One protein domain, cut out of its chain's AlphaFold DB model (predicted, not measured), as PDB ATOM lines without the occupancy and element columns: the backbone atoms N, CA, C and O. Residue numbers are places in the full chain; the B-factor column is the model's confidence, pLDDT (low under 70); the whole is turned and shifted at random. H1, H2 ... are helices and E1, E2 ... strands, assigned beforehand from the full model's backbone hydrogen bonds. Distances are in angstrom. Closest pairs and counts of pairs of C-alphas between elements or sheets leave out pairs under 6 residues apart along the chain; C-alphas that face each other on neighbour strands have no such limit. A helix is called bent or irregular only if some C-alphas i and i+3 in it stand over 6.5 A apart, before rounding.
ATOM      1  N   LYS A 462     -15.627  31.062 -49.366       88.75
ATOM      2  CA  LYS A 462     -16.541  30.876 -50.500       88.75
ATOM      3  C   LYS A 462     -15.816  30.316 -51.729       88.75
ATOM      4  O   LYS A 462     -16.193  29.259 -52.228       88.75
ATOM      5  N   GLU A 463     -14.786  31.020 -52.204       85.31
ATOM      6  CA  GLU A 463     -14.074  30.673 -53.446       85.31
ATOM      7  C   GLU A 463     -13.515  29.244 -53.382       85.31
ATOM      8  O   GLU A 463     -13.595  28.478 -54.344       85.31
ATOM      9  N   GLU A 464     -13.000  28.853 -52.217       89.69
ATOM     10  CA  GLU A 464     -12.463  27.516 -52.000       89.69
ATOM     11  C   GLU A 464     -13.559  26.439 -51.979       89.69
ATOM     12  O   GLU A 464     -13.377  25.360 -52.554       89.69
ATOM     13  N   ALA A 465     -14.721  26.728 -51.382       92.88
ATOM     14  CA  ALA A 465     -15.862  25.816 -51.394       92.88
ATOM     15  C   ALA A 465     -16.376  25.572 -52.823       92.88
ATOM     16  O   ALA A 465     -16.553  24.426 -53.245       92.88
ATOM     17  N   GLU A 466     -16.558  26.642 -53.599       89.00
ATOM     18  CA  GLU A 466     -16.991  26.567 -54.998       89.00
ATOM     19  C   GLU A 466     -15.986  25.797 -55.861       89.00
ATOM     20  O   GLU A 466     -16.361  24.918 -56.648       89.00
ATOM     21  N   ARG A 467     -14.690  26.071 -55.684       90.00
ATOM     22  CA  ARG A 467     -13.617  25.372 -56.398       90.00
ATOM     23  C   ARG A 467     -13.637  23.872 -56.100       90.00
ATOM     24  O   ARG A 467     -13.552  23.063 -57.022       90.00
ATOM     25  N   ARG A 468     -13.764  23.475 -54.832       92.12
ATOM     26  CA  ARG A 468     -13.811  22.054 -54.443       92.12
ATOM     27  C   ARG A 468     -15.062  21.360 -54.976       92.12
ATOM     28  O   ARG A 468     -14.956  20.258 -55.513       92.12
ATOM     29  N   ALA A 469     -16.224  21.998 -54.860       92.69
ATOM     30  CA  ALA A 469     -17.477  21.441 -55.358       92.69
ATOM     31  C   ALA A 469     -17.452  21.256 -56.881       92.69
ATOM     32  O   ALA A 469     -17.787  20.179 -57.364       92.69
ATOM     33  N   SER A 470     -16.981  22.253 -57.634       89.31
ATOM     34  CA  SER A 470     -16.911  22.183 -59.102       89.31
ATOM     35  C   SER A 470     -15.926  21.132 -59.627       89.31
ATOM     36  O   SER A 470     -16.189  20.521 -60.663       89.31
ATOM     37  N   ILE A 471     -14.821  20.880 -58.916       88.94
ATOM     38  CA  ILE A 471     -13.866  19.815 -59.262       88.94
ATOM     39  C   ILE A 471     -14.472  18.427 -59.027       88.94
ATOM     40  O   ILE A 471     -14.345  17.552 -59.883       88.94
ATOM     41  N   ASN A 472     -15.124  18.221 -57.879       88.81
ATOM     42  CA  ASN A 472     -15.635  16.903 -57.487       88.81
ATOM     43  C   ASN A 472     -16.986  16.568 -58.144       88.81
ATOM     44  O   ASN A 472     -17.287  15.399 -58.378       88.81
ATOM     45  N   TYR A 473     -17.780  17.588 -58.471       90.75
ATOM     46  CA  TYR A 473     -19.137  17.465 -59.001       90.75
ATOM     47  C   TYR A 473     -19.300  18.343 -60.250       90.75
ATOM     48  O   TYR A 473     -19.953  19.385 -60.203       90.75
ATOM     49  N   PRO A 474     -18.705  17.952 -61.392       86.06
ATOM     50  CA  PRO A 474     -18.794  18.745 -62.610       86.06
ATOM     51  C   PRO A 474     -20.238  18.796 -63.132       86.06
ATOM     52  O   PRO A 474     -20.893  17.764 -63.287       86.06
ATOM     53  N   GLY A 475     -20.714  19.997 -63.469       82.12
ATOM     54  CA  GLY A 475     -22.038  20.224 -64.053       82.12
ATOM     55  C   GLY A 475     -22.924  21.125 -63.197       82.12
ATOM     56  O   GLY A 475     -22.439  22.014 -62.504       82.12
ATOM     57  N   GLN A 476     -24.239  20.925 -63.292       78.12
ATOM     58  CA  GLN A 476     -25.213  21.664 -62.491       78.12
ATOM     59  C   GLN A 476     -25.077  21.258 -61.021       78.12
ATOM     60  O   GLN A 476     -25.158  20.073 -60.703       78.12
ATOM     61  N   LEU A 477     -24.859  22.241 -60.145       84.19
ATOM     62  CA  LEU A 477     -24.741  22.014 -58.705       84.19
ATOM     63  C   LEU A 477     -26.082  22.200 -58.004       84.19
ATOM     64  O   LEU A 477     -26.482  21.290 -57.292       84.19
ATOM     65  N   LEU A 478     -26.767  23.321 -58.261       89.94
ATOM     66  CA  LEU A 478     -27.938  23.790 -57.510       89.94
ATOM     67  C   LEU A 478     -28.914  22.662 -57.148       89.94
ATOM     68  O   LEU A 478     -29.419  21.968 -58.037       89.94
ATOM     69  N   ASN A 479     -29.170  22.505 -55.848       94.06
ATOM     70  CA  ASN A 479     -30.063  21.514 -55.248       94.06
ATOM     71  C   ASN A 479     -29.662  20.032 -55.419       94.06
ATOM     72  O   ASN A 479     -30.426  19.129 -55.058       94.06
ATOM     73  N   LEU A 480     -28.466  19.741 -55.940       94.38
ATOM     74  CA  LEU A 480     -27.945  18.385 -56.150       94.38
ATOM     75  C   LEU A 480     -26.863  18.014 -55.122       94.38
ATOM     76  O   LEU A 480     -26.533  18.770 -54.213       94.38
ATOM     77  N   LYS A 481     -26.291  16.807 -55.246       95.56
ATOM     78  CA  LYS A 481     -25.276  16.295 -54.301       95.56
ATOM     79  C   LYS A 481     -24.052  17.213 -54.187       95.56
ATOM     80  O   LYS A 481     -23.518  17.369 -53.095       95.56
ATOM     81  N   GLY A 482     -23.636  17.830 -55.296       94.81
ATOM     82  CA  GLY A 482     -22.522  18.776 -55.298       94.81
ATOM     83  C   GLY A 482     -22.815  20.050 -54.504       94.81
ATOM     84  O   GLY A 482     -21.910  20.587 -53.873       94.81
ATOM     85  N   ASP A 483     -24.075  20.480 -54.461       94.81
ATOM     86  CA  ASP A 483     -24.506  21.607 -53.635       94.81
ATOM     87  C   ASP A 483     -24.491  21.255 -52.151       94.81
ATOM     88  O   ASP A 483     -23.899  21.952 -51.332       94.81
ATOM     89  N   ALA A 484     -25.022  20.078 -51.813       96.94
ATOM     90  CA  ALA A 484     -24.971  19.558 -50.453       96.94
ATOM     91  C   ALA A 484     -23.529  19.497 -49.917       96.94
ATOM     92  O   ALA A 484     -23.258  19.890 -48.779       96.94
ATOM     93  N   TYR A 485     -22.591  19.045 -50.758       96.62
ATOM     94  CA  TYR A 485     -21.161  19.068 -50.463       96.62
ATOM     95  C   TYR A 485     -20.636  20.498 -50.270       96.62
ATOM     96  O   TYR A 485     -19.999  20.772 -49.253       96.62
ATOM     97  N   ARG A 486     -20.947  21.414 -51.201       95.62
ATOM     98  CA  ARG A 486     -20.548  22.833 -51.177       95.62
ATOM     99  C   ARG A 486     -20.980  23.544 -49.889       95.62
ATOM    100  O   ARG A 486     -20.136  24.134 -49.218       95.62
ATOM    101  N   HIS A 487     -22.252  23.436 -49.510       95.81
ATOM    102  CA  HIS A 487     -22.789  24.030 -48.279       95.81
ATOM    103  C   HIS A 487     -22.117  23.456 -47.026       95.81
ATOM    104  O   HIS A 487     -21.738  24.196 -46.115       95.81
ATOM    105  N   THR A 488     -21.882  22.140 -47.009       96.94
ATOM    106  CA  THR A 488     -21.218  21.463 -45.886       96.94
ATOM    107  C   THR A 488     -19.783  21.962 -45.693       96.94
ATOM    108  O   THR A 488     -19.411  22.325 -44.576       96.94
ATOM    109  N   ILE A 489     -18.970  22.015 -46.757       95.88
ATOM    110  CA  ILE A 489     -17.574  22.476 -46.648       95.88
ATOM    111  C   ILE A 489     -17.492  23.969 -46.335       95.88
ATOM    112  O   ILE A 489     -16.678  24.363 -45.502       95.88
ATOM    113  N   PHE A 490     -18.349  24.793 -46.945       95.62
ATOM    114  CA  PHE A 490     -18.384  26.231 -46.698       95.62
ATOM    115  C   PHE A 490     -18.690  26.519 -45.227       95.62
ATOM    116  O   PHE A 490     -17.926  27.206 -44.547       95.62
ATOM    117  N   SER A 491     -19.744  25.897 -44.698       95.69
ATOM    118  CA  SER A 491     -20.133  26.020 -43.294       95.69
ATOM    119  C   SER A 491     -19.070  25.485 -42.332       95.69
ATOM    120  O   SER A 491     -18.822  26.096 -41.290       95.69
ATOM    121  N   ALA A 492     -18.384  24.395 -42.685       95.12
ATOM    122  CA  ALA A 492     -17.286  23.855 -41.887       95.12
ATOM    123  C   ALA A 492     -16.069  24.792 -41.828       95.12
ATOM    124  O   ALA A 492     -15.552  25.044 -40.738       95.12
ATOM    125  N   MET A 493     -15.635  25.347 -42.966       94.81
ATOM    126  CA  MET A 493     -14.524  26.310 -43.008       94.81
ATOM    127  C   MET A 493     -14.872  27.572 -42.216       94.81
ATOM    128  O   MET A 493     -14.086  28.029 -41.388       94.81
ATOM    129  N   ASN A 494     -16.092  28.086 -42.384       94.50
ATOM    130  CA  ASN A 494     -16.556  29.259 -41.645       94.50
ATOM    131  C   ASN A 494     -16.584  29.004 -40.137       94.50
ATOM    132  O   ASN A 494     -16.114  29.838 -39.366       94.50
ATOM    133  N   GLN A 495     -17.076  27.844 -39.695       93.56
ATOM    134  CA  GLN A 495     -17.069  27.498 -38.274       93.56
ATOM    135  C   GLN A 495     -15.644  27.419 -37.716       93.56
ATOM    136  O   GLN A 495     -15.382  27.960 -36.640       93.56
ATOM    137  N   ARG A 496     -14.725  26.781 -38.449       90.88
ATOM    138  CA  ARG A 496     -13.314  26.647 -38.063       90.88
ATOM    139  C   ARG A 496     -12.630  28.010 -37.917       90.88
ATOM    140  O   ARG A 496     -11.906  28.230 -36.945       90.88
ATOM    141  N   ASP A 497     -12.858  28.912 -38.871       89.62
ATOM    142  CA  ASP A 497     -12.091  30.157 -38.998       89.62
ATOM    143  C   ASP A 497     -12.682  31.327 -38.206       89.62
ATOM    144  O   ASP A 497     -11.942  32.233 -37.793       89.62
ATOM    145  N   CYS A 498     -14.001  31.327 -37.999       89.00
ATOM    146  CA  CYS A 498     -14.716  32.377 -37.275       89.00
ATOM    147  C   CYS A 498     -14.976  32.008 -35.811       89.00
ATOM    148  O   CYS A 498     -15.004  32.900 -34.968       89.00
ATOM    149  N   GLY A 499     -15.131  30.720 -35.492       85.75
ATOM    150  CA  GLY A 499     -15.382  30.258 -34.131       85.75
ATOM    151  C   GLY A 499     -16.699  30.775 -33.541       85.75
ATOM    152  O   GLY A 499     -17.727  30.842 -34.221       85.75
ATOM    153  N   HIS A 500     -16.660  31.105 -32.249       82.19
ATOM    154  CA  HIS A 500     -17.815  31.570 -31.484       82.19
ATOM    155  C   HIS A 500     -17.627  33.014 -31.016       82.19
ATOM    156  O   HIS A 500     -16.502  33.449 -30.767       82.19
ATOM    157  N   ASP A 501     -18.732  33.738 -30.864       77.25
ATOM    158  CA  ASP A 501     -18.747  35.053 -30.237       77.25
ATOM    159  C   ASP A 501     -18.531  34.965 -28.711       77.25
ATOM    160  O   ASP A 501     -18.398  33.889 -28.118       77.25
ATOM    161  N   MET A 502     -18.518  36.121 -28.044       70.31
ATOM    162  CA  MET A 502     -18.345  36.206 -26.587       70.31
ATOM    163  C   MET A 502     -19.488  35.576 -25.772       70.31
ATOM    164  O   MET A 502     -19.320  35.334 -24.577       70.31
ATOM    165  N   MET A 503     -20.640  35.311 -26.395       70.62
ATOM    166  CA  MET A 503     -21.780  34.617 -25.790       70.62
ATOM    167  C   MET A 503     -21.755  33.107 -26.073       70.62
ATOM    168  O   MET A 503     -22.639  32.384 -25.609       70.62
ATOM    169  N   GLY A 504     -20.744  32.620 -26.800       72.81
ATOM    170  CA  GLY A 504     -20.617  31.224 -27.201       72.81
ATOM    171  C   GLY A 504     -21.491  30.845 -28.398       72.81
ATOM    172  O   GLY A 504     -21.694  29.654 -28.630       72.81
ATOM    173  N   GLN A 505     -22.024  31.812 -29.151       82.50
ATOM    174  CA  GLN A 505     -22.781  31.550 -30.375       82.50
ATOM    175  C   GLN A 505     -21.840  31.381 -31.562       82.50
ATOM    176  O   GLN A 505     -20.887  32.139 -31.724       82.50
ATOM    177  N   SER A 506     -22.106  30.389 -32.412       91.12
ATOM    178  CA  SER A 506     -21.340  30.191 -33.645       91.12
ATOM    179  C   SER A 506     -21.551  31.380 -34.583       91.12
ATOM    180  O   SER A 506     -22.670  31.624 -35.037       91.12
ATOM    181  N   ILE A 507     -20.472  32.096 -34.912       91.62
ATOM    182  CA  ILE A 507     -20.547  33.231 -35.841       91.62
ATOM    183  C   ILE A 507     -20.906  32.731 -37.244       91.62
ATOM    184  O   ILE A 507     -21.722  33.343 -37.925       91.62
ATOM    185  N   ALA A 508     -20.354  31.587 -37.657       94.06
ATOM    186  CA  ALA A 508     -20.678  30.965 -38.940       94.06
ATOM    187  C   ALA A 508     -22.177  30.663 -39.068       94.06
ATOM    188  O   ALA A 508     -22.783  30.972 -40.092       94.06
ATOM    189  N   ARG A 509     -22.784  30.140 -37.997       94.81
ATOM    190  CA  ARG A 509     -24.218  29.870 -37.928       94.81
ATOM    191  C   ARG A 509     -25.057  31.135 -38.018       94.81
ATOM    192  O   ARG A 509     -26.042  31.119 -38.742       94.81
ATOM    193  N   LEU A 510     -24.657  32.221 -37.351       94.25
ATOM    194  CA  LEU A 510     -25.353  33.508 -37.469       94.25
ATOM    195  C   LEU A 510     -25.413  33.976 -38.928       94.25
ATOM    196  O   LEU A 510     -26.482  34.352 -39.398       94.25
ATOM    197  N   PHE A 511     -24.292  33.908 -39.654       93.62
ATOM    198  CA  PHE A 511     -24.260  34.263 -41.076       93.62
ATOM    199  C   PHE A 511     -25.102  33.310 -41.932       93.62
ATOM    200  O   PHE A 511     -25.884  33.779 -42.753       93.62
ATOM    201  N   GLY A 512     -24.994  31.994 -41.727       92.38
ATOM    202  CA  GLY A 512     -25.770  31.024 -42.506       92.38
ATOM    203  C   GLY A 512     -27.279  31.101 -42.254       92.38
ATOM    204  O   GLY A 512     -28.057  30.987 -43.190       92.38
ATOM    205  N   GLU A 513     -27.724  31.340 -41.019       92.75
ATOM    206  CA  GLU A 513     -29.152  31.532 -40.719       92.75
ATOM    207  C   GLU A 513     -29.676  32.872 -41.255       92.75
ATOM    208  O   GLU A 513     -30.814  32.933 -41.729       92.75
ATOM    209  N   ALA A 514     -28.854  33.928 -41.207       92.50
ATOM    210  CA  ALA A 514     -29.191  35.221 -41.792       92.50
ATOM    211  C   ALA A 514     -29.350  35.120 -43.313       92.50
ATOM    212  O   ALA A 514     -30.309  35.671 -43.844       92.50
ATOM    213  N   HIS A 515     -28.482  34.380 -44.006       89.25
ATOM    214  CA  HIS A 515     -28.589  34.139 -45.450       89.25
ATOM    215  C   HIS A 515     -29.956  33.557 -45.842       89.25
ATOM    216  O   HIS A 515     -30.636  34.051 -46.741       89.25
ATOM    217  N   GLU A 516     -30.434  32.600 -45.050       88.94
ATOM    218  CA  GLU A 516     -31.713  31.918 -45.256       88.94
ATOM    219  C   GLU A 516     -32.933  32.694 -44.724       88.94
ATOM    220  O   GLU A 516     -34.062  32.188 -44.737       88.94
ATOM    221  N   SER A 517     -32.770  33.905 -44.175       87.94
ATOM    222  CA  SER A 517     -33.852  34.575 -43.438       87.94
ATOM    223  C   SER A 517     -35.007  35.018 -44.340       87.94
ATOM    224  O   SER A 517     -36.160  35.019 -43.904       87.94
ATOM    225  N   ASN A 518     -34.706  35.356 -45.597       85.75
ATOM    226  CA  ASN A 518     -35.646  35.951 -46.550       85.75
ATOM    227  C   ASN A 518     -36.025  35.005 -47.703       85.75
ATOM    228  O   ASN A 518     -36.502  35.467 -48.740       85.75
ATOM    229  N   THR A 519     -35.851  33.691 -47.529       88.00
ATOM    230  CA  THR A 519     -36.151  32.705 -48.576       88.00
ATOM    231  C   THR A 519     -37.646  32.694 -48.940       88.00
ATOM    232  O   THR A 519     -38.490  32.508 -48.052       88.00
ATOM    233  N   PRO A 520     -38.008  32.840 -50.230       90.00
ATOM    234  CA  PRO A 520     -39.389  32.776 -50.705       90.00
ATOM    235  C   PRO A 520     -40.115  31.467 -50.356       90.00
ATOM    236  O   PRO A 520     -39.508  30.413 -50.148       90.00
ATOM    237  N   ALA A 521     -41.450  31.508 -50.317       90.50
ATOM    238  CA  ALA A 521     -42.277  30.370 -49.899       90.50
ATOM    239  C   ALA A 521     -42.140  29.136 -50.813       90.50
ATOM    240  O   ALA A 521     -42.282  28.004 -50.352       90.50
ATOM    241  N   GLN A 522     -41.852  29.331 -52.099       90.06
ATOM    242  CA  GLN A 522     -41.651  28.236 -53.048       90.06
ATOM    243  C   GLN A 522     -40.263  27.578 -52.949       90.06
ATOM    244  O   GLN A 522     -40.117  26.434 -53.366       90.06
ATOM    245  N   LEU A 523     -39.279  28.254 -52.343       93.56
ATOM    246  CA  LEU A 523     -37.909  27.753 -52.156       93.56
ATOM    247  C   LEU A 523     -37.676  27.200 -50.736       93.56
ATOM    248  O   LEU A 523     -36.548  27.010 -50.300       93.56
ATOM    249  N   GLN A 524     -38.738  26.896 -49.979       95.25
ATOM    250  CA  GLN A 524     -38.586  26.412 -48.598       95.25
ATOM    251  C   GLN A 524     -37.885  25.051 -48.493       95.25
ATOM    252  O   GLN A 524     -37.283  24.770 -47.460       95.25
ATOM    253  N   LEU A 525     -37.960  24.200 -49.523       97.00
ATOM    254  CA  LEU A 525     -37.230  22.927 -49.533       97.00
ATOM    255  C   LEU A 525     -35.721  23.129 -49.723       97.00
ATOM    256  O   LEU A 525     -34.952  22.396 -49.110       97.00
ATOM    257  N   GLU A 526     -35.320  24.125 -50.514       95.31
ATOM    258  CA  GLU A 526     -33.919  24.537 -50.696       95.31
ATOM    259  C   GLU A 526     -33.347  25.036 -49.371       95.31
ATOM    260  O   GLU A 526     -32.490  24.371 -48.800       95.31
ATOM    261  N   LYS A 527     -33.996  26.027 -48.746       94.81
ATOM    262  CA  LYS A 527     -33.644  26.481 -47.389       94.81
ATOM    263  C   LYS A 527     -33.524  25.341 -46.375       94.81
ATOM    264  O   LYS A 527     -32.631  25.334 -45.531       94.81
ATOM    265  N   GLN A 528     -34.443  24.373 -46.397       97.56
ATOM    266  CA  GLN A 528     -34.373  23.223 -45.487       97.56
ATOM    267  C   GLN A 528     -33.161  22.329 -45.767       97.56
ATOM    268  O   GLN A 528     -32.564  21.812 -44.822       97.56
ATOM    269  N   MET A 529     -32.819  22.119 -47.037       97.62
ATOM    270  CA  MET A 529     -31.629  21.383 -47.451       97.62
ATOM    271  C   MET A 529     -30.357  22.124 -47.021       97.62
ATOM    272  O   MET A 529     -29.492  21.506 -46.394       97.62
ATOM    273  N   ASP A 530     -30.274  23.427 -47.285       96.12
ATOM    274  CA  ASP A 530     -29.098  24.248 -46.993       96.12
ATOM    275  C   ASP A 530     -28.854  24.355 -45.498       96.12
ATOM    276  O   ASP A 530     -27.770  24.007 -45.035       96.12
ATOM    277  N   LEU A 531     -29.881  24.684 -44.705       95.94
ATOM    278  CA  LEU A 531     -29.775  24.687 -43.242       95.94
ATOM    279  C   LEU A 531     -29.349  23.320 -42.695       95.94
ATOM    280  O   LEU A 531     -28.515  23.251 -41.792       95.94
ATOM    281  N   PHE A 532     -29.884  22.224 -43.240       98.12
ATOM    282  CA  PHE A 532     -29.517  20.882 -42.793       98.12
ATOM    283  C   PHE A 532     -28.038  20.575 -43.076       98.12
ATOM    284  O   PHE A 532     -27.329  20.087 -42.195       98.12
ATOM    285  N   ASN A 533     -27.563  20.856 -44.289       98.06
ATOM    286  CA  ASN A 533     -26.176  20.597 -44.678       98.06
ATOM    287  C   ASN A 533     -25.198  21.551 -43.973       98.06
ATOM    288  O   ASN A 533     -24.127  21.121 -43.540       98.06
ATOM    289  N   ASN A 534     -25.596  22.810 -43.773       96.94
ATOM    290  CA  ASN A 534     -24.838  23.793 -43.006       96.94
ATOM    291  C   ASN A 534     -24.609  23.314 -41.565       96.94
ATOM    292  O   ASN A 534     -23.479  23.369 -41.092       96.94
ATOM    293  N   GLU A 535     -25.622  22.748 -40.896       96.62
ATOM    294  CA  GLU A 535     -25.467  22.185 -39.542       96.62
ATOM    295  C   GLU A 535     -24.482  21.012 -39.473       96.62
ATOM    296  O   GLU A 535     -23.696  20.886 -38.522       96.62
ATOM    297  N   VAL A 536     -24.477  20.154 -40.496       96.62
ATOM    298  CA  VAL A 536     -23.458  19.103 -40.604       96.62
ATOM    299  C   VAL A 536     -22.072  19.732 -40.765       96.62
ATOM    300  O   VAL A 536     -21.134  19.312 -40.085       96.62
ATOM    301  N   GLY A 537     -21.956  20.772 -41.595       95.88
ATOM    302  CA  GLY A 537     -20.736  21.560 -41.762       95.88
ATOM    303  C   GLY A 537     -20.249  22.181 -40.453       95.88
ATOM    304  O   GLY A 537     -19.099  21.973 -40.071       95.88
ATOM    305  N   TYR A 538     -21.122  22.855 -39.701       93.75
ATOM    306  CA  TYR A 538     -20.776  23.410 -38.391       93.75
ATOM    307  C   TYR A 538     -20.286  22.321 -37.441       93.75
ATOM    308  O   TYR A 538     -19.309  22.531 -36.736       93.75
ATOM    309  N   THR A 539     -20.880  21.127 -37.462       91.44
ATOM    310  CA  THR A 539     -20.394  20.006 -36.641       91.44
ATOM    311  C   THR A 539     -18.978  19.569 -37.034       91.44
ATOM    312  O   THR A 539     -18.174  19.271 -36.154       91.44
ATOM    313  N   ILE A 540     -18.654  19.550 -38.331       90.38
ATOM    314  CA  ILE A 540     -17.305  19.229 -38.833       90.38
ATOM    315  C   ILE A 540     -16.301  20.309 -38.412       90.38
ATOM    316  O   ILE A 540     -15.230  19.989 -37.903       90.38
ATOM    317  N   GLY A 541     -16.648  21.583 -38.613       86.56
ATOM    318  CA  GLY A 541     -15.775  22.715 -38.301       86.56
ATOM    319  C   GLY A 541     -15.681  23.046 -36.812       86.56
ATOM    320  O   GLY A 541     -14.772  23.767 -36.403       86.56
ATOM    321  N   ASN A 542     -16.597  22.530 -35.982       82.88
ATOM    322  CA  ASN A 542     -16.621  22.744 -34.536       82.88
ATOM    323  C   ASN A 542     -15.608  21.840 -33.824       82.88
ATOM    324  O   ASN A 542     -15.942  20.947 -33.043       82.88
ATOM    325  N   VAL A 543     -14.339  22.094 -34.111       66.06
ATOM    326  CA  VAL A 543     -13.208  21.491 -33.421       66.06
ATOM    327  C   VAL A 543     -12.732  22.431 -32.318       66.06
ATOM    328  O   VAL A 543     -12.699  23.648 -32.487       66.06
ATOM    329  N   LEU A 544     -12.321  21.861 -31.179       46.38
ATOM    330  CA  LEU A 544     -11.805  22.612 -30.020       46.38
ATOM    331  C   LEU A 544     -10.649  23.560 -30.383       46.38
ATOM    332  O   LEU A 544     -10.374  24.499 -29.640       46.38
ATOM    333  N   ILE A 545      -9.967  23.314 -31.509       45.94
ATOM    334  CA  ILE A 545      -8.885  24.135 -32.040       45.94
ATOM    335  C   ILE A 545      -8.948  24.102 -33.586       45.94
ATOM    336  O   ILE A 545      -8.593  23.103 -34.208       45.94
ATOM    337  N   GLY A 546      -9.391  25.199 -34.212       44.59
ATOM    338  CA  GLY A 546      -9.609  25.302 -35.667       44.59
ATOM    339  C   GLY A 546      -8.363  25.095 -36.541       44.59
ATOM    340  O   GLY A 546      -8.469  24.588 -37.647       44.59
ATOM    341  N   ILE A 547      -7.162  25.389 -36.039       44.97
ATOM    342  CA  ILE A 547      -5.897  25.310 -36.805       44.97
ATOM    343  C   ILE A 547      -5.453  23.887 -37.209       44.97
ATOM    344  O   ILE A 547      -4.471  23.747 -37.931       44.97
ATOM    345  N   PHE A 548      -6.136  22.836 -36.742       45.97
ATOM    346  CA  PHE A 548      -5.800  21.433 -37.031       45.97
ATOM    347  C   PHE A 548      -6.553  20.814 -38.194       45.97
ATOM    348  O   PHE A 548      -6.236  19.697 -38.595       45.97
ATOM    349  N   LEU A 549      -7.595  21.489 -38.665       68.94
ATOM    350  CA  LEU A 549      -8.461  20.964 -39.698       68.94
ATOM    351  C   LEU A 549      -8.106  21.696 -40.986       68.94
ATOM    352  O   LEU A 549      -8.510  22.843 -41.172       68.94
ATOM    353  N   SER A 550      -7.298  21.075 -41.846       84.50
ATOM    354  CA  SER A 550      -7.001  21.665 -43.151       84.50
ATOM    355  C   SER A 550      -8.264  21.712 -44.018       84.50
ATOM    356  O   SER A 550      -9.239  21.003 -43.759       84.50
ATOM    357  N   ASP A 551      -8.259  22.530 -45.072       88.81
ATOM    358  CA  ASP A 551      -9.368  22.535 -46.041       88.81
ATOM    359  C   ASP A 551      -9.545  21.153 -46.702       88.81
ATOM    360  O   ASP A 551     -10.657  20.770 -47.074       88.81
ATOM    361  N   ASP A 552      -8.465  20.369 -46.809       88.12
ATOM    362  CA  ASP A 552      -8.503  18.987 -47.297       88.12
ATOM    363  C   ASP A 552      -9.180  18.046 -46.302       88.12
ATOM    364  O   ASP A 552     -10.045  17.271 -46.709       88.12
ATOM    365  N   ASP A 553      -8.886  18.166 -45.006       86.94
ATOM    366  CA  ASP A 553      -9.564  17.382 -43.967       86.94
ATOM    367  C   ASP A 553     -11.064  17.702 -43.910       86.94
ATOM    368  O   ASP A 553     -11.887  16.790 -43.793       86.94
ATOM    369  N   ILE A 554     -11.433  18.982 -44.055       92.25
ATOM    370  CA  ILE A 554     -12.838  19.406 -44.188       92.25
ATOM    371  C   ILE A 554     -13.476  18.754 -45.412       92.25
ATOM    372  O   ILE A 554     -14.575  18.205 -45.310       92.25
ATOM    373  N   GLY A 555     -12.790  18.797 -46.556       92.69
ATOM    374  CA  GLY A 555     -13.259  18.178 -47.792       92.69
ATOM    375  C   GLY A 555     -13.499  16.677 -47.626       92.69
ATOM    376  O   GLY A 555     -14.581  16.191 -47.946       92.69
ATOM    377  N   TYR A 556     -12.540  15.945 -47.054       89.12
ATOM    378  CA  TYR A 556     -12.680  14.509 -46.806       89.12
ATOM    379  C   TYR A 556     -13.805  14.187 -45.820       89.12
ATOM    380  O   TYR A 556     -14.559  13.241 -46.045       89.12
ATOM    381  N   ALA A 557     -13.962  14.979 -44.757       90.62
ATOM    382  CA  ALA A 557     -15.053  14.800 -43.807       90.62
ATOM    383  C   ALA A 557     -16.425  15.043 -44.459       90.62
ATOM    384  O   ALA A 557     -17.351  14.261 -44.246       90.62
ATOM    385  N   ALA A 558     -16.564  16.089 -45.278       95.62
ATOM    386  CA  ALA A 558     -17.803  16.367 -46.003       95.62
ATOM    387  C   ALA A 558     -18.123  15.274 -47.036       95.62
ATOM    388  O   ALA A 558     -19.277  14.859 -47.154       95.62
ATOM    389  N   GLU A 559     -17.108  14.756 -47.729       94.88
ATOM    390  CA  GLU A 559     -17.240  13.660 -48.693       94.88
ATOM    391  C   GLU A 559     -17.662  12.350 -48.000       94.88
ATOM    392  O   GLU A 559     -18.535  11.635 -48.493       94.88
ATOM    393  N   ASP A 560     -17.129  12.053 -46.809       93.12
ATOM    394  CA  ASP A 560     -17.600  10.934 -45.979       93.12
ATOM    395  C   ASP A 560     -19.076  11.109 -45.580       93.12
ATOM    396  O   ASP A 560     -19.882  10.183 -45.736       93.12
ATOM    397  N   LYS A 561     -19.476  12.308 -45.131       96.12
ATOM    398  CA  LYS A 561     -20.887  12.592 -44.814       96.12
ATOM    399  C   LYS A 561     -21.792  12.416 -46.027       96.12
ATOM    400  O   LYS A 561     -22.878  11.839 -45.898       96.12
ATOM    401  N   LEU A 562     -21.342  12.862 -47.196       97.00
ATOM    402  CA  LEU A 562     -22.067  12.712 -48.448       97.00
ATOM    403  C   LEU A 562     -22.251  11.233 -48.809       97.00
ATOM    404  O   LEU A 562     -23.388  10.790 -48.998       97.00
ATOM    405  N   ASN A 563     -21.172  10.452 -48.837       95.38
ATOM    406  CA  ASN A 563     -21.202   9.049 -49.260       95.38
ATOM    407  C   ASN A 563     -22.026   8.152 -48.323       95.38
ATOM    408  O   ASN A 563     -22.664   7.200 -48.771       95.38
ATOM    409  N   ASN A 564     -22.094   8.495 -47.036       95.19
ATOM    410  CA  ASN A 564     -22.881   7.752 -46.051       95.19
ATOM    411  C   ASN A 564     -24.345   8.226 -45.926       95.19
ATOM    412  O   ASN A 564     -25.090   7.702 -45.098       95.19
ATOM    413  N   GLY A 565     -24.795   9.190 -46.740       97.12
ATOM    414  CA  GLY A 565     -26.186   9.670 -46.714       97.12
ATOM    415  C   GLY A 565     -26.511  10.581 -45.530       97.12
ATOM    416  O   GLY A 565     -27.685  10.775 -45.193       97.12
ATOM    417  N   PHE A 566     -25.485  11.140 -44.886       97.44
ATOM    418  CA  PHE A 566     -25.656  12.105 -43.805       97.44
ATOM    419  C   PHE A 566     -25.978  13.508 -44.311       97.44
ATOM    420  O   PHE A 566     -26.375  14.321 -43.491       97.44
ATOM    421  N   LEU A 567     -25.866  13.775 -45.615       98.31
ATOM    422  CA  LEU A 567     -26.284  15.032 -46.239       98.31
ATOM    423  C   LEU A 567     -27.649  14.892 -46.928       98.31
ATOM    424  O   LEU A 567     -28.186  13.781 -47.079       98.31
ATOM    425  N   ARG A 568     -28.242  16.019 -47.325       98.38
ATOM    426  CA  ARG A 568     -29.514  16.084 -48.059       98.38
ATOM    427  C   ARG A 568     -29.337  16.821 -49.374       98.38
ATOM    428  O   ARG A 568     -28.584  17.778 -49.445       98.38
ATOM    429  N   TYR A 569     -30.057  16.379 -50.393       97.94
ATOM    430  CA  TYR A 569     -30.219  17.092 -51.657       97.94
ATOM    431  C   TYR A 569     -31.679  16.995 -52.111       97.94
ATOM    432  O   TYR A 569     -32.435  16.194 -51.551       97.94
ATOM    433  N   LEU A 570     -32.101  17.772 -53.106       97.94
ATOM    434  CA  LEU A 570     -33.477  17.720 -53.598       97.94
ATOM    435  C   LEU A 570     -33.608  16.781 -54.799       97.94
ATOM    436  O   LEU A 570     -32.822  16.808 -55.748       97.94
ATOM    437  N   LYS A 571     -34.633  15.926 -54.765       96.50
ATOM    438  CA  LYS A 571     -34.984  15.032 -55.877       96.50
ATOM    439  C   LYS A 571     -36.458  14.621 -55.793       96.50
ATOM    440  O   LYS A 571     -36.963  14.444 -54.687       96.50
ATOM    441  N   PRO A 572     -37.134  14.385 -56.932       96.38
ATOM    442  CA  PRO A 572     -36.767  14.825 -58.283       96.38
ATOM    443  C   PRO A 572     -36.808  16.356 -58.434       96.38
ATOM    444  O   PRO A 572     -37.495  17.038 -57.676       96.38
ATOM    445  N   LEU A 573     -36.093  16.869 -59.439       94.81
ATOM    446  CA  LEU A 573     -36.108  18.272 -59.867       94.81
ATOM    447  C   LEU A 573     -36.445  18.348 -61.357       94.81
ATOM    448  O   LEU A 573     -36.081  17.450 -62.122       94.81
ATOM    449  N   LEU A 574     -37.124  19.420 -61.759       93.50
ATOM    450  CA  LEU A 574     -37.274  19.782 -63.164       93.50
ATOM    451  C   LEU A 574     -35.971  20.402 -63.683       93.50
ATOM    452  O   LEU A 574     -35.294  21.150 -62.979       93.50
ATOM    453  N   THR A 575     -35.616  20.103 -64.930       90.06
ATOM    454  CA  THR A 575     -34.492  20.765 -65.604       90.06
ATOM    455  C   THR A 575     -34.859  22.194 -66.009       90.06
ATOM    456  O   THR A 575     -36.033  22.540 -66.135       90.06
ATOM    457  N   THR A 576     -33.854  23.005 -66.341       85.62
ATOM    458  CA  THR A 576     -34.045  24.362 -66.896       85.62
ATOM    459  C   THR A 576     -34.906  24.394 -68.165       85.62
ATOM    460  O   THR A 576     -35.507  25.412 -68.482       85.62
ATOM    461  N   THR A 577     -34.985  23.284 -68.903       87.38
ATOM    462  CA  THR A 577     -35.838  23.137 -70.094       87.38
ATOM    463  C   THR A 577     -37.268  22.694 -69.783       87.38
ATOM    464  O   THR A 577     -38.143  22.830 -70.634       87.38
ATOM    465  N   GLN A 578     -37.506  22.128 -68.600       90.81
ATOM    466  CA  GLN A 578     -38.819  21.668 -68.147       90.81
ATOM    467  C   GLN A 578     -39.546  22.724 -67.311       90.81
ATOM    468  O   GLN A 578     -40.769  22.667 -67.188       90.81
ATOM    469  N   ASP A 579     -38.801  23.674 -66.751       89.19
ATOM    470  CA  ASP A 579     -39.303  24.703 -65.857       89.19
ATOM    471  C   ASP A 579     -38.996  26.107 -66.393       89.19
ATOM    472  O   ASP A 579     -37.880  26.613 -66.293       89.19
ATOM    473  N   ASN A 580     -40.021  26.761 -66.944       86.62
ATOM    474  CA  ASN A 580     -39.909  28.121 -67.482       86.62
ATOM    475  C   ASN A 580     -39.601  29.176 -66.408       86.62
ATOM    476  O   ASN A 580     -39.209  30.292 -66.754       86.62
ATOM    477  N   ASN A 581     -39.797  28.837 -65.132       87.50
ATOM    478  CA  ASN A 581     -39.536  29.709 -63.997       87.50
ATOM    479  C   ASN A 581     -38.306  29.266 -63.201       87.50
ATOM    480  O   ASN A 581     -38.103  29.774 -62.101       87.50
ATOM    481  N   TYR A 582     -37.463  28.382 -63.760       87.69
ATOM    482  CA  TYR A 582     -36.297  27.843 -63.059       87.69
ATOM    483  C   TYR A 582     -35.487  28.957 -62.387       87.69
ATOM    484  O   TYR A 582     -35.249  28.887 -61.191       87.69
ATOM    485  N   TRP A 583     -35.154  30.022 -63.125       84.25
ATOM    486  CA  TRP A 583     -34.431  31.195 -62.614       84.25
ATOM    487  C   TRP A 583     -35.341  32.380 -62.247       84.25
ATOM    488  O   TRP A 583     -34.855  33.471 -61.996       84.25
ATOM    489  N   GLY A 584     -36.660  32.226 -62.273       85.38
ATOM    490  CA  GLY A 584     -37.623  33.327 -62.166       85.38
ATOM    491  C   GLY A 584     -38.483  33.466 -63.414       85.38
ATOM    492  O   GLY A 584     -38.246  32.799 -64.422       85.38
ATOM    493  N   ALA A 585     -39.501  34.322 -63.345       82.88
ATOM    494  CA  ALA A 585     -40.547  34.454 -64.354       82.88
ATOM    495  C   ALA A 585     -39.973  34.620 -65.773       82.88
ATOM    496  O   ALA A 585     -39.354  35.633 -66.098       82.88
ATOM    497  N   ASN A 586     -40.197  33.628 -66.640       73.81
ATOM    498  CA  ASN A 586     -39.662  33.593 -68.010       73.81
ATOM    499  C   ASN A 586     -38.128  33.786 -68.090       73.81
ATOM    500  O   ASN A 586     -37.625  34.375 -69.048       73.81
ATOM    501  N   GLY A 587     -37.388  33.312 -67.083       67.19
ATOM    502  CA  GLY A 587     -35.929  33.413 -67.005       67.19
ATOM    503  C   GLY A 587     -35.392  34.753 -66.490       67.19
ATOM    504  O   GLY A 587     -34.209  35.024 -66.662       67.19
ATOM    505  N   SER A 588     -36.220  35.599 -65.866       72.06
ATOM    506  CA  SER A 588     -35.833  36.961 -65.463       72.06
ATOM    507  C   SER A 588     -34.860  37.075 -64.274       72.06
ATOM    508  O   SER A 588     -34.699  38.184 -63.773       72.06
ATOM    509  N   HIS A 589     -34.216  35.992 -63.810       73.25
ATOM    510  CA  HIS A 589     -33.365  35.983 -62.601       73.25
ATOM    511  C   HIS A 589     -34.035  36.665 -61.385       73.25
ATOM    512  O   HIS A 589     -33.378  37.315 -60.576       73.25
ATOM    513  N   ASP A 590     -35.364  36.548 -61.279       80.69
ATOM    514  CA  ASP A 590     -36.156  37.112 -60.183       80.69
ATOM    515  C   ASP A 590     -36.366  36.049 -59.108       80.69
ATOM    516  O   ASP A 590     -37.152  35.113 -59.279       80.69
ATOM    517  N   SER A 591     -35.688  36.225 -57.976       75.44
ATOM    518  CA  SER A 591     -35.749  35.306 -56.839       75.44
ATOM    519  C   SER A 591     -37.168  35.126 -56.294       75.44
ATOM    520  O   SER A 591     -37.503  34.044 -55.818       75.44
ATOM    521  N   ASN A 592     -38.051  36.123 -56.425       82.38
ATOM    522  CA  ASN A 592     -39.426  36.020 -55.924       82.38
ATOM    523  C   ASN A 592     -40.292  35.065 -56.744       82.38
ATOM    524  O   ASN A 592     -41.323  34.602 -56.253       82.38
ATOM    525  N   THR A 593     -39.899  34.783 -57.983       87.06
ATOM    526  CA  THR A 593     -40.635  33.912 -58.904       87.06
ATOM    527  C   THR A 593     -39.851  32.661 -59.286       87.06
ATOM    528  O   THR A 593     -40.402  31.794 -59.964       87.06
ATOM    529  N   ALA A 594     -38.597  32.548 -58.839       89.94
ATOM    530  CA  ALA A 594     -37.747  31.397 -59.082       89.94
ATOM    531  C   ALA A 594     -38.272  30.149 -58.369       89.94
ATOM    532  O   ALA A 594     -38.792  30.219 -57.250       89.94
ATOM    533  N   THR A 595     -38.140  29.015 -59.045       92.62
ATOM    534  CA  THR A 595     -38.552  27.688 -58.567       92.62
ATOM    535  C   THR A 595     -37.372  26.739 -58.398       92.62
ATOM    536  O   THR A 595     -37.515  25.747 -57.695       92.62
ATOM    537  N   HIS A 596     -36.231  26.992 -59.054       92.50
ATOM    538  CA  HIS A 596     -35.033  26.137 -59.029       92.50
ATOM    539  C   HIS A 596     -35.320  24.648 -59.321       92.50
ATOM    540  O   HIS A 596     -34.661  23.744 -58.803       92.50
ATOM    541  N   GLY A 597     -36.333  24.380 -60.155       93.69
ATOM    542  CA  GLY A 597     -36.778  23.032 -60.507       93.69
ATOM    543  C   GLY A 597     -37.602  22.322 -59.426       93.69
ATOM    544  O   GLY A 597     -37.956  21.153 -59.608       93.69
ATOM    545  N   ILE A 598     -37.915  22.996 -58.317       96.31
ATOM    546  CA  ILE A 598     -38.725  22.478 -57.212       96.31
ATOM    547  C   ILE A 598     -40.199  22.452 -57.623       96.31
ATOM    548  O   ILE A 598     -40.767  23.440 -58.088       96.31
ATOM    549  N   TYR A 599     -40.844  21.307 -57.414       95.69
ATOM    550  CA  TYR A 599     -42.267  21.114 -57.682       95.69
ATOM    551  C   TYR A 599     -42.895  20.149 -56.668       95.69
ATOM    552  O   TYR A 599     -42.248  19.690 -55.731       95.69
ATOM    553  N   SER A 600     -44.177  19.822 -56.835       96.25
ATOM    554  CA  SER A 600     -44.967  19.092 -55.830       96.25
ATOM    555  C   SER A 600     -44.473  17.685 -55.467       96.25
ATOM    556  O   SER A 600     -44.911  17.153 -54.449       96.25
ATOM    557  N   LEU A 601     -43.599  17.067 -56.273       96.94
ATOM    558  CA  LEU A 601     -42.993  15.765 -55.958       96.94
ATOM    559  C   LEU A 601     -41.576  15.874 -55.387       96.94
ATOM    560  O   LEU A 601     -41.023  14.855 -54.979       96.94
ATOM    561  N   THR A 602     -40.976  17.064 -55.388       98.19
ATOM    562  CA  THR A 602     -39.623  17.281 -54.875       98.19
ATOM    563  C   THR A 602     -39.589  17.048 -53.368       98.19
ATOM    564  O   THR A 602     -40.434  17.553 -52.628       98.19
ATOM    565  N   VAL A 603     -38.597  16.287 -52.903       97.94
ATOM    566  CA  VAL A 603     -38.380  16.003 -51.480       97.94
ATOM    567  C   VAL A 603     -36.895  16.079 -51.121       97.94
ATOM    568  O   VAL A 603     -36.025  15.877 -51.973       97.94
ATOM    569  N   LEU A 604     -36.602  16.312 -49.837       98.00
ATOM    570  CA  LEU A 604     -35.256  16.144 -49.288       98.00
ATOM    571  C   LEU A 604     -34.882  14.657 -49.304       98.00
ATOM    572  O   LEU A 604     -35.536  13.825 -48.674       98.00
ATOM    573  N   THR A 605     -33.797  14.335 -49.996       98.25
ATOM    574  CA  THR A 605     -33.328  12.968 -50.229       98.25
ATOM    575  C   THR A 605     -31.938  12.779 -49.609       98.25
ATOM    576  O   THR A 605     -31.070  13.631 -49.799       98.25
ATOM    577  N   PRO A 606     -31.681  11.692 -48.854       98.19
ATOM    578  CA  PRO A 606     -30.333  11.344 -48.402       98.19
ATOM    579  C   PRO A 606     -29.367  11.125 -49.572       98.19
ATOM    580  O   PRO A 606     -29.713  10.485 -50.563       98.19
ATOM    581  N   THR A 607     -28.129  11.600 -49.455       96.94
ATOM    582  CA  THR A 607     -27.136  11.558 -50.547       96.94
ATOM    583  C   THR A 607     -26.626  10.161 -50.927       96.94
ATOM    584  O   THR A 607     -26.005  10.021 -51.978       96.94
TER     585      THR A 607
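What this domain is: This is residues 462 to 607 of the 609 residues of an uncharacterized protein of Chitinophagaceae bacterium (UniProt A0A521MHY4). A small two-stranded hairpin, E1 and E2, packs on H4 in a cluster of five helices, with H2 in the middle touching the other four. The loop of residues 572 to 602 between the strands lies at one end of the long axis, and the link between H2 and H3 at the other. The printed part has 146 residues, in the order H1 H2 H3 H4 H5 E1 E2; the sheet is antiparallel and the class mostly helix. It is compact, with a radius of gyration of the C-alphas of 15.6 A, and only just elongated, spanning 48 by 31 by 24 A.

Where its parts are: E1 is residues 568 to 571 and E2 residues 603 to 606, ending at C-alpha 606 (-30.333, 11.344, -48.402). H4, residues 521 to 541, measures 29.9 A, and H2, residues 481 to 498, 25.7 A. H1, residues 462 to 472, begins at C-alpha 462 (-16.541, 30.876, -50.500). H3 is residues 507 to 518 and H5 residues 551 to 563. H3 and H4 are irregular: C-alphas 515 and 518 are 7.4 A apart, C-alphas 522 and 525 7.8 A.

How they stand to each other: N 569 and O 605 of the hairpin E1 and E2 are within hydrogen-bond range at 3.0 A. The closest C-alphas of H4 and E1, Met 529 and Arg 568, are 5.7 A apart. The hub H2 touches H4 at a steep tilt of 52 degrees, closest at C-alphas 492 and 541, 4.1 A. H3 and H1 are apart. Every O i to N i+4 pair is within hydrogen-bond range in H1, H2 and H5, against 7 of 8 in H3 and 15 of 17 in H4.

The domain as a whole: The C-alphas of Met 502 and Thr 577, the two farthest apart, are 48.7 A apart. The printed part has no cut, and the link from E1 to E2 is long, 31 residues. Residues 543 to 549 and 587 have pLDDT under 70.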